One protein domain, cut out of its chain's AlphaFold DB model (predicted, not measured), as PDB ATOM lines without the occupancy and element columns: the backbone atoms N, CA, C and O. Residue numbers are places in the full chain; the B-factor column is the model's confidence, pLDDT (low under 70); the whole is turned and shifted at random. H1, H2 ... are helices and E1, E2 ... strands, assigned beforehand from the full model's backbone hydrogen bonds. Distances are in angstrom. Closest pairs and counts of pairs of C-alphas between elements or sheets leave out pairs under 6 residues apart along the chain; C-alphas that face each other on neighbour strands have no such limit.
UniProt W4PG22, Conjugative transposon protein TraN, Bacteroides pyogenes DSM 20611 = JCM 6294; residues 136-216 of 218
ATOM      1  N   GLU A 136     129.856 153.628 113.495       86.75
ATOM      2  CA  GLU A 136     128.919 153.801 112.383       86.75
ATOM      3  C   GLU A 136     127.731 152.832 112.485       86.75
ATOM      4  O   GLU A 136     126.572 153.243 112.361       86.75
ATOM      5  N   GLU A 137     127.993 151.555 112.773       89.19
ATOM      6  CA  GLU A 137     126.947 150.546 112.958       89.19
ATOM      7  C   GLU A 137     126.076 150.850 114.177       89.19
ATOM      8  O   GLU A 137     124.848 150.805 114.067       89.19
ATOM      9  N   MET A 138     126.685 151.226 115.307       90.31
ATOM     10  CA  MET A 138     125.963 151.650 116.509       90.31
ATOM     11  C   MET A 138     125.024 152.816 116.196       90.31
ATOM     12  O   MET A 138     123.829 152.749 116.488       90.31
ATOM     13  N   THR A 139     125.526 153.848 115.513       90.81
ATOM     14  CA  THR A 139     124.735 155.025 115.120       90.81
ATOM     15  C   THR A 139     123.594 154.645 114.174       90.81
ATOM     16  O   THR A 139     122.465 155.131 114.307       90.81
ATOM     17  N   LYS A 140     123.853 153.740 113.225       92.75
ATOM     18  CA  LYS A 140     122.849 153.230 112.287       92.75
ATOM     19  C   LYS A 140     121.735 152.472 113.009       92.75
ATOM     20  O   LYS A 140     120.559 152.706 112.714       92.75
ATOM     21  N   TYR A 141     122.074 151.598 113.958       93.31
ATOM     22  CA  TYR A 141     121.082 150.886 114.764       93.31
ATOM     23  C   TYR A 141     120.305 151.836 115.671       93.31
ATOM     24  O   TYR A 141     119.074 151.790 115.658       93.31
ATOM     25  N   ALA A 142     120.984 152.747 116.369       92.06
ATOM     26  CA  ALA A 142     120.349 153.754 117.214       92.06
ATOM     27  C   ALA A 142     119.330 154.590 116.424       92.06
ATOM     28  O   ALA A 142     118.180 154.724 116.841       92.06
ATOM     29  N   ARG A 143     119.689 155.057 115.219       93.06
ATOM     30  CA  ARG A 143     118.775 155.803 114.336       93.06
ATOM     31  C   ARG A 143     117.581 154.965 113.879       93.06
ATOM     32  O   ARG A 143     116.461 155.470 113.806       93.06
ATOM     33  N   LYS A 144     117.797 153.685 113.567       94.06
ATOM     34  CA  LYS A 144     116.708 152.772 113.191       94.06
ATOM     35  C   LYS A 144     115.729 152.563 114.349       94.06
ATOM     36  O   LYS A 144     114.524 152.533 114.116       94.06
ATOM     37  N   ILE A 145     116.244 152.434 115.570       93.12
ATOM     38  CA  ILE A 145     115.449 152.274 116.793       93.12
ATOM     39  C   ILE A 145     114.676 153.557 117.099       93.12
ATOM     40  O   ILE A 145     113.478 153.486 117.355       93.12
ATOM     41  N   TRP A 146     115.317 154.718 116.978       90.44
ATOM     42  CA  TRP A 146     114.684 156.023 117.178       90.44
ATOM     43  C   TRP A 146     113.467 156.237 116.269       90.44
ATOM     44  O   TRP A 146     112.434 156.738 116.698       90.44
ATOM     45  N   ASN A 147     113.564 155.800 115.010       93.06
ATOM     46  CA  ASN A 147     112.468 155.903 114.044       93.06
ATOM     47  C   ASN A 147     111.401 154.802 114.195       93.06
ATOM     48  O   ASN A 147     110.431 154.773 113.435       93.06
ATOM     49  N   SER A 148     111.579 153.863 115.126       93.06
ATOM     50  CA  SER A 148     110.654 152.748 115.325       93.06
ATOM     51  C   SER A 148     109.527 153.117 116.299       93.06
ATOM     52  O   SER A 148     109.738 153.874 117.248       93.06
ATOM     53  N   PRO A 149     108.307 152.588 116.109       93.50
ATOM     54  CA  PRO A 149     107.222 152.834 117.049       93.50
ATOM     55  C   PRO A 149     107.530 152.210 118.415       93.50
ATOM     56  O   PRO A 149     108.054 151.101 118.503       93.50
ATOM     57  N   ALA A 150     107.134 152.891 119.493       92.00
ATOM     58  CA  ALA A 150     107.347 152.391 120.848       92.00
ATOM     59  C   ALA A 150     106.573 151.086 121.103       92.00
ATOM     60  O   ALA A 150     105.332 151.066 121.097       92.00
ATOM     61  N   ARG A 151     107.317 150.009 121.367       91.88
ATOM     62  CA  ARG A 151     106.780 148.670 121.640       91.88
ATOM     63  C   ARG A 151     106.449 148.471 123.117       91.88
ATOM     64  O   ARG A 151     105.469 147.800 123.436       91.88
ATOM     65  N   ILE A 152     107.231 149.071 124.014       91.38
ATOM     66  CA  ILE A 152     107.006 149.036 125.461       91.38
ATOM     67  C   ILE A 152     106.149 150.245 125.850       91.38
ATOM     68  O   ILE A 152     106.449 151.385 125.496       91.38
ATOM     69  N   ARG A 153     105.042 149.996 126.561       86.75
ATOM     70  CA  ARG A 153     104.074 151.042 126.961       86.75
ATOM     71  C   ARG A 153     103.756 151.067 128.452       86.75
ATOM     72  O   ARG A 153     103.253 152.065 128.946       86.75
ATOM     73  N   ASN A 154     104.048 149.984 129.161       90.31
ATOM     74  CA  ASN A 154     103.697 149.783 130.566       90.31
ATOM     75  C   ASN A 154     104.855 150.059 131.539       90.31
ATOM     76  O   ASN A 154     104.661 149.967 132.746       90.31
ATOM     77  N   VAL A 155     106.050 150.388 131.042       92.19
ATOM     78  CA  VAL A 155     107.221 150.697 131.873       92.19
ATOM     79  C   VAL A 155     107.441 152.206 131.872       92.19
ATOM     80  O   VAL A 155     108.016 152.773 130.941       92.19
ATOM     81  N   SER A 156     106.941 152.867 132.913       93.69
ATOM     82  CA  SER A 156     107.117 154.305 133.120       93.69
ATOM     83  C   SER A 156     107.105 154.649 134.604       93.69
ATOM     84  O   SER A 156     106.474 153.951 135.395       93.69
ATOM     85  N   THR A 157     107.790 155.728 134.967       94.19
ATOM     86  CA  THR A 157     107.762 156.306 136.313       94.19
ATOM     87  C   THR A 157     107.473 157.794 136.197       94.19
ATOM     88  O   THR A 157     108.024 158.476 135.331       94.19
ATOM     89  N   ARG A 158     106.598 158.303 137.065       94.00
ATOM     90  CA  ARG A 158     106.243 159.719 137.124       94.00
ATOM     91  C   ARG A 158     106.499 160.252 138.523       94.00
ATOM     92  O   ARG A 158     105.899 159.774 139.480       94.00
ATOM     93  N   GLN A 159     107.341 161.270 138.626       93.12
ATOM     94  CA  GLN A 159     107.685 161.908 139.891       93.12
ATOM     95  C   GLN A 159     107.958 163.394 139.654       93.12
ATOM     96  O   GLN A 159     108.474 163.767 138.610       93.12
ATOM     97  N   HIS A 160     107.562 164.260 140.590       90.56
ATOM     98  CA  HIS A 160     107.810 165.710 140.511       90.56
ATOM     99  C   HIS A 160     107.399 166.362 139.171       90.56
ATOM    100  O   HIS A 160     108.074 167.252 138.676       90.56
ATOM    101  N   ARG A 161     106.278 165.925 138.570       90.62
ATOM    102  CA  ARG A 161     105.799 166.364 137.233       90.62
ATOM    103  C   ARG A 161     106.766 166.083 136.071       90.62
ATOM    104  O   ARG A 161     106.557 166.597 134.974       90.62
ATOM    105  N   MET A 162     107.748 165.221 136.285       90.81
ATOM    106  CA  MET A 162     108.538 164.589 135.240       90.81
ATOM    107  C   MET A 162     108.049 163.160 135.031       90.81
ATOM    108  O   MET A 162     107.694 162.465 135.988       90.81
ATOM    109  N   THR A 163     108.012 162.724 133.781       93.00
ATOM    110  CA  THR A 163     107.664 161.351 133.416       93.00
ATOM    111  C   THR A 163     108.811 160.767 132.609       93.00
ATOM    112  O   THR A 163     109.149 161.305 131.561       93.00
ATOM    113  N   MET A 164     109.387 159.662 133.072       91.75
ATOM    114  CA  MET A 164     110.343 158.871 132.298       91.75
ATOM    115  C   MET A 164     109.650 157.596 131.828       91.75
ATOM    116  O   MET A 164     109.034 156.881 132.625       91.75
ATOM    117  N   ARG A 165     109.729 157.309 130.530       93.50
ATOM    118  CA  ARG A 165     109.118 156.131 129.910       93.50
ATOM    119  C   ARG A 165     110.149 155.379 129.093       93.50
ATOM    120  O   ARG A 165     110.867 155.978 128.304       93.50
ATOM    121  N   LEU A 166     110.163 154.061 129.238       93.81
ATOM    122  CA  LEU A 166     110.928 153.182 128.366       93.81
ATOM    123  C   LEU A 166     110.116 152.897 127.095       93.81
ATOM    124  O   LEU A 166     108.972 152.443 127.171       93.81
ATOM    125  N   ASN A 167     110.705 153.167 125.934       93.81
ATOM    126  CA  ASN A 167     110.067 153.017 124.630       93.81
ATOM    127  C   ASN A 167     110.394 151.651 124.028       93.81
ATOM    128  O   ASN A 167     109.481 150.884 123.714       93.81
ATOM    129  N   ASN A 168     111.687 151.349 123.893       94.06
ATOM    130  CA  ASN A 168     112.191 150.125 123.285       94.06
ATOM    131  C   ASN A 168     113.502 149.677 123.948       94.06
ATOM    132  O   ASN A 168     114.285 150.498 124.426       94.06
ATOM    133  N   ILE A 169     113.742 148.365 123.940       92.88
ATOM    134  CA  ILE A 169     115.024 147.753 124.301       92.88
ATOM    135  C   ILE A 169     115.395 146.769 123.200       92.88
ATOM    136  O   ILE A 169     114.582 145.915 122.837       92.88
ATOM    137  N   TYR A 170     116.626 146.868 122.711       93.44
ATOM    138  CA  TYR A 170     117.219 145.909 121.786       93.44
ATOM    139  C   TYR A 170     118.596 145.476 122.284       93.44
ATOM    140  O   TYR A 170     119.265 146.215 123.000       93.44
ATOM    141  N   SER A 171     119.022 144.281 121.887       91.12
ATOM    142  CA  SER A 171     120.343 143.737 122.199       91.12
ATOM    143  C   SER A 171     120.989 143.202 120.929       91.12
ATOM    144  O   SER A 171     120.339 142.467 120.179       91.12
ATOM    145  N   VAL A 172     122.252 143.548 120.691       88.62
ATOM    146  CA  VAL A 172     123.040 143.049 119.558       88.62
ATOM    147  C   VAL A 172     124.454 142.758 120.047       88.62
ATOM    148  O   VAL A 172     125.185 143.674 120.416       88.62
ATOM    149  N   GLY A 173     124.834 141.477 120.045       85.31
ATOM    150  CA  GLY A 173     126.103 141.034 120.620       85.31
ATOM    151  C   GLY A 173     126.189 141.417 122.098       85.31
ATOM    152  O   GLY A 173     125.365 140.982 122.898       85.31
ATOM    153  N   GLU A 174     127.162 142.261 122.424       85.25
ATOM    154  CA  GLU A 174     127.446 142.741 123.782       85.25
ATOM    155  C   GLU A 174     126.772 144.087 124.108       85.25
ATOM    156  O   GLU A 174     126.879 144.573 125.232       85.25
ATOM    157  N   TYR A 175     126.056 144.694 123.153       88.19
ATOM    158  CA  TYR A 175     125.455 146.019 123.317       88.19
ATOM    159  C   TYR A 175     123.957 145.955 123.598       88.19
ATOM    160  O   TYR A 175     123.212 145.205 122.956       88.19
ATOM    161  N   PHE A 176     123.507 146.836 124.494       89.69
ATOM    162  CA  PHE A 176     122.098 147.150 124.707       89.69
ATOM    163  C   PHE A 176     121.775 148.530 124.138       89.69
ATOM    164  O   PHE A 176     122.403 149.522 124.494       89.69
ATOM    165  N   PHE A 177     120.741 148.599 123.307       92.81
ATOM    166  CA  PHE A 177     120.171 149.855 122.839       92.81
ATOM    167  C   PHE A 177     118.905 150.149 123.637       92.81
ATOM    168  O   PHE A 177     117.927 149.394 123.567       92.81
ATOM    169  N   LEU A 178     118.934 151.248 124.389       91.69
ATOM    170  CA  LEU A 178     117.828 151.717 125.216       91.69
ATOM    171  C   LEU A 178     117.245 152.988 124.608       91.69
ATOM    172  O   LEU A 178     117.913 154.013 124.530       91.69
ATOM    173  N   ASP A 179     115.982 152.919 124.211       93.88
ATOM    174  CA  ASP A 179     115.212 154.077 123.777       93.88
ATOM    175  C   ASP A 179     114.218 154.431 124.885       93.88
ATOM    176  O   ASP A 179     113.345 153.630 125.235       93.88
ATOM    177  N   PHE A 180     114.360 155.624 125.457       92.12
ATOM    178  CA  PHE A 180     113.499 156.143 126.513       92.12
ATOM    179  C   PHE A 180     113.177 157.620 126.271       92.12
ATOM    180  O   PHE A 180     113.956 158.368 125.691       92.12
ATOM    181  N   SER A 181     112.006 158.037 126.742       91.50
ATOM    182  CA  SER A 181     111.517 159.412 126.658       91.50
ATOM    183  C   SER A 181     111.447 160.028 128.052       91.50
ATOM    184  O   SER A 181     110.947 159.390 128.983       91.50
ATOM    185  N   ILE A 182     111.889 161.279 128.186       90.75
ATOM    186  CA  ILE A 182     111.711 162.096 129.392       90.75
ATOM    187  C   ILE A 182     110.789 163.264 129.039       90.75
ATOM    188  O   ILE A 182     111.092 164.064 128.158       90.75
ATOM    189  N   GLU A 183     109.658 163.373 129.729       91.62
ATOM    190  CA  GLU A 183     108.701 164.467 129.581       91.62
ATOM    191  C   GLU A 183     108.742 165.360 130.825       91.62
ATOM    192  O   GLU A 183     108.530 164.887 131.945       91.62
ATOM    193  N   ASN A 184     108.977 166.660 130.636       91.94
ATOM    194  CA  ASN A 184     109.022 167.642 131.716       91.94
ATOM    195  C   ASN A 184     107.796 168.566 131.690       91.94
ATOM    196  O   ASN A 184     107.636 169.366 130.771       91.94
ATOM    197  N   ARG A 185     106.960 168.506 132.737       91.69
ATOM    198  CA  ARG A 185     105.795 169.395 132.931       91.69
ATOM    199  C   ARG A 185     105.973 170.380 134.095       91.69
ATOM    200  O   ARG A 185     104.988 170.879 134.640       91.69
ATOM    201  N   THR A 186     107.208 170.624 134.533       87.62
ATOM    202  CA  THR A 186     107.509 171.519 135.668       87.62
ATOM    203  C   THR A 186     107.608 172.994 135.278       87.62
ATOM    204  O   THR A 186     107.558 173.840 136.163       87.62
ATOM    205  N   ASN A 187     107.708 173.312 133.980       84.94
ATOM    206  CA  ASN A 187     108.034 174.649 133.456       84.94
ATOM    207  C   ASN A 187     109.383 175.211 133.961       84.94
ATOM    208  O   ASN A 187     109.631 176.412 133.891       84.94
ATOM    209  N   ILE A 188     110.256 174.340 134.475       89.06
ATOM    210  CA  ILE A 188     111.611 174.664 134.925       89.06
ATOM    211  C   ILE A 188     112.584 174.016 133.940       89.06
ATOM    212  O   ILE A 188     112.431 172.840 133.593       89.06
ATOM    213  N   ARG A 189     113.569 174.787 133.469       85.69
ATOM    214  CA  ARG A 189     114.663 174.264 132.641       85.69
ATOM    215  C   ARG A 189     115.590 173.420 133.513       85.69
ATOM    216  O   ARG A 189     115.926 173.837 134.617       85.69
ATOM    217  N   PHE A 190     115.980 172.256 133.016       82.81
ATOM    218  CA  PHE A 190     116.995 171.413 133.634       82.81
ATOM    219  C   PHE A 190     117.942 170.940 132.540       82.81
ATOM    220  O   PHE A 190     117.498 170.659 131.425       82.81
ATOM    221  N   ASP A 191     119.213 170.838 132.896       86.00
ATOM    222  CA  ASP A 191     120.221 170.174 132.088       86.00
ATOM    223  C   ASP A 191     120.470 168.790 132.692       86.00
ATOM    224  O   ASP A 191     120.404 168.604 133.912       86.00
ATOM    225  N   ILE A 192     120.677 167.792 131.836       84.69
ATOM    226  CA  ILE A 192     121.014 166.441 132.281       84.69
ATOM    227  C   ILE A 192     122.516 166.424 132.550       84.69
ATOM    228  O   ILE A 192     123.295 166.541 131.612       84.69
ATOM    229  N   ASP A 193     122.894 166.283 133.818       85.38
ATOM    230  CA  ASP A 193     124.297 166.171 134.233       85.38
ATOM    231  C   ASP A 193     124.837 164.757 133.962       85.38
ATOM    232  O   ASP A 193     125.787 164.562 133.211       85.38
ATOM    233  N   GLU A 194     124.152 163.735 134.490       85.38
ATOM    234  CA  GLU A 194     124.590 162.343 134.387       85.38
ATOM    235  C   GLU A 194     123.403 161.384 134.208       85.38
ATOM    236  O   GLU A 194     122.327 161.567 134.786       85.38
ATOM    237  N   ILE A 195     123.613 160.315 133.436       83.62
ATOM    238  CA  ILE A 195     122.677 159.194 133.309       83.62
ATOM    239  C   ILE A 195     123.355 157.940 133.853       83.62
ATOM    240  O   ILE A 195     124.313 157.443 133.268       83.62
ATOM    241  N   ARG A 196     122.807 157.389 134.941       84.75
ATOM    242  CA  ARG A 196     123.291 156.141 135.544       84.75
ATOM    243  C   ARG A 196     122.383 154.981 135.189       84.75
ATOM    244  O   ARG A 196     121.203 154.973 135.550       84.75
ATOM    245  N   VAL A 197     122.943 153.977 134.525       82.94
ATOM    246  CA  VAL A 197     122.230 152.747 134.175       82.94
ATOM    247  C   VAL A 197     122.732 151.616 135.063       82.94
ATOM    248  O   VAL A 197     123.928 151.358 135.154       82.94
ATOM    249  N   LYS A 198     121.801 150.932 135.735       83.25
ATOM    250  CA  LYS A 198     122.096 149.806 136.628       83.25
ATOM    251  C   LYS A 198     121.423 148.547 136.116       83.25
ATOM    252  O   LYS A 198     120.203 148.536 135.924       83.25
ATOM    253  N   LEU A 199     122.203 147.485 135.948       79.94
ATOM    254  CA  LEU A 199     121.695 146.168 135.585       79.94
ATOM    255  C   LEU A 199     121.776 145.245 136.803       79.94
ATOM    256  O   LEU A 199     122.855 144.989 137.328       79.94
ATOM    257  N   ASN A 200     120.612 144.766 137.252       79.25
ATOM    258  CA  ASN A 200     120.480 143.879 138.406       79.25
ATOM    259  C   ASN A 200     119.746 142.599 137.997       79.25
ATOM    260  O   ASN A 200     118.635 142.670 137.460       79.25
ATOM    261  N   ASP A 201     120.308 141.432 138.320       77.69
ATOM    262  CA  ASP A 201     119.589 140.163 138.179       77.69
ATOM    263  C   ASP A 201     118.548 140.003 139.302       77.69
ATOM    264  O   ASP A 201     118.869 139.876 140.487       77.69
ATOM    265  N   LYS A 202     117.264 139.974 138.925       68.00
ATOM    266  CA  LYS A 202     116.149 139.787 139.863       68.00
ATOM    267  C   LYS A 202     116.129 138.400 140.514       68.00
ATOM    268  O   LYS A 202     115.602 138.288 141.625       68.00
ATOM    269  N   LYS A 203     116.671 137.354 139.874       63.12
ATOM    270  CA  LYS A 203     116.639 135.982 140.422       63.12
ATOM    271  C   LYS A 203     117.557 135.796 141.629       63.12
ATOM    272  O   LYS A 203     117.264 134.948 142.468       63.12
ATOM    273  N   MET A 204     118.603 136.610 141.769       52.69
ATOM    274  CA  MET A 204     119.562 136.495 142.871       52.69
ATOM    275  C   MET A 204     119.164 137.241 144.150       52.69
ATOM    276  O   MET A 204     119.817 137.050 145.167       52.69
ATOM    277  N   SER A 205     118.070 138.016 144.172       50.69
ATOM    278  CA  SER A 205     117.700 138.832 145.351       50.69
ATOM    279  C   SER A 205     117.356 138.050 146.634       50.69
ATOM    280  O   SER A 205     117.110 138.660 147.672       50.69
ATOM    281  N   LYS A 206     117.363 136.709 146.599       56.56
ATOM    282  CA  LYS A 206     117.233 135.846 147.788       56.56
ATOM    283  C   LYS A 206     118.566 135.342 148.358       56.56
ATOM    284  O   LYS A 206     118.554 134.751 149.431       56.56
ATOM    285  N   ALA A 207     119.690 135.570 147.680       48.03
ATOM    286  CA  ALA A 207     121.028 135.271 148.184       48.03
ATOM    287  C   ALA A 207     121.797 136.588 148.354       48.03
ATOM    288  O   ALA A 207     121.805 137.427 147.461       48.03
ATOM    289  N   THR A 208     122.432 136.770 149.507       49.66
ATOM    290  CA  THR A 208     123.014 138.013 150.061       49.66
ATOM    291  C   THR A 208     124.100 138.707 149.208       49.66
ATOM    292  O   THR A 208     124.713 139.662 149.667       49.66
ATOM    293  N   ASN A 209     124.351 138.288 147.964       49.06
ATOM    294  CA  ASN A 209     125.392 138.856 147.109       49.06
ATOM    295  C   ASN A 209     124.871 139.075 145.675       49.06
ATOM    296  O   ASN A 209     125.064 138.242 144.791       49.06
ATOM    297  N   ALA A 210     124.145 140.174 145.454       53.38
ATOM    298  CA  ALA A 210     123.724 140.607 144.123       53.38
ATOM    299  C   ALA A 210     124.795 141.534 143.527       53.38
ATOM    300  O   ALA A 210     125.062 142.603 144.075       53.38
ATOM    301  N   GLN A 211     125.402 141.133 142.409       55.66
ATOM    302  CA  GLN A 211     126.344 141.978 141.676       55.66
ATOM    303  C   GLN A 211     125.560 143.052 140.911       55.66
ATOM    304  O   GLN A 211     124.801 142.746 139.994       55.66
ATOM    305  N   MET A 212     125.719 144.307 141.329       57.97
ATOM    306  CA  MET A 212     125.206 145.480 140.625       57.97
ATOM    307  C   MET A 212     126.308 145.986 139.702       57.97
ATOM    308  O   MET A 212     127.363 146.394 140.183       57.97
ATOM    309  N   VAL A 213     126.065 145.956 138.393       69.69
ATOM    310  CA  VAL A 213     126.991 146.531 137.411       69.69
ATOM    311  C   VAL A 213     126.454 147.893 136.994       69.69
ATOM    312  O   VAL A 213     125.314 148.012 136.529       69.69
ATOM    313  N   GLU A 214     127.265 148.923 137.214       69.56
ATOM    314  CA  GLU A 214     127.028 150.266 136.697       69.56
ATOM    315  C   GLU A 214     127.538 150.337 135.260       69.56
ATOM    316  O   GLU A 214     128.649 149.904 134.961       69.56
ATOM    317  N   LEU A 215     126.690 150.835 134.365       70.69
ATOM    318  CA  LEU A 215     127.002 150.987 132.953       70.69
ATOM    319  C   LEU A 215     127.071 152.476 132.626       70.69
ATOM    320  O   LEU A 215     126.090 153.201 132.810       70.69
ATOM    321  N   THR A 216     128.215 152.909 132.104       71.88
ATOM    322  CA  THR A 216     128.365 154.206 131.443       71.88
ATOM    323  C   THR A 216     127.882 154.086 129.998       71.88
ATOM    324  O   THR A 216     128.428 153.262 129.257       71.88
TER     325      THR A 216
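What this domain is: This is residues 136 to 216 of the 218 residues of the protein "Conjugative transposon protein TraN" of Bacteroides pyogenes DSM 20611 = JCM 6294 (UniProt W4PG22). A twisted antiparallel sheet, E1-E2-E3, has helix H1 over one face; a long link leads to a separate small hairpin, E4 and E5, whose loop sticks out at residues 203 to 209. There are 81 printed residues with one named helix and five named strands, in order H1 E1 E2 E3 E4 E5, class mixed. The whole is loose, with a radius of gyration of the C-alphas of 15.5 A, spanning 44 by 35 by 26 A.

How they stand to each other: E1, residues 156 to 159, E2, residues 162 to 172, and E3, residues 175 to 184, form a meander, each strand the antiparallel neighbour of the one before; N 157 and O 164, 2.9 A, and N 170 and O 177, 3.0 A, are within hydrogen-bond range. H1, residues 136 to 146, with every O i to N i+4 pair within range, is on this sheet at a height over the sheet of 9.6 A. It is over E3, slantwise at 42 degrees on the local plane, and only just not over E2, where 2 C-alphas fall; the closest C-alphas of H1 and E3, Ala 142 and Phe 177, are 6.8 A apart. E4, residues 197 to 199, and E5, residues 213 to 215, form an antiparallel hairpin, with N 215 and O 197 2.9 A apart; both are apart from E3.

Where its parts are: E2 measures 30.3 A, E3 28.4 A and H1 15.2 A from first to last C-alpha. H1 begins at C-alpha 136 (128.919, 153.801, 112.383); E5 ends at C-alpha 215 (127.002, 150.987, 132.953).

The domain as a whole: The farthest C-alphas, of Asn 187 and Ala 207, are 44.0 A apart. The printed part has no cut; the links E3 to E4 and E4 to E5 are long. Residues 202 to 214 have pLDDT under 70.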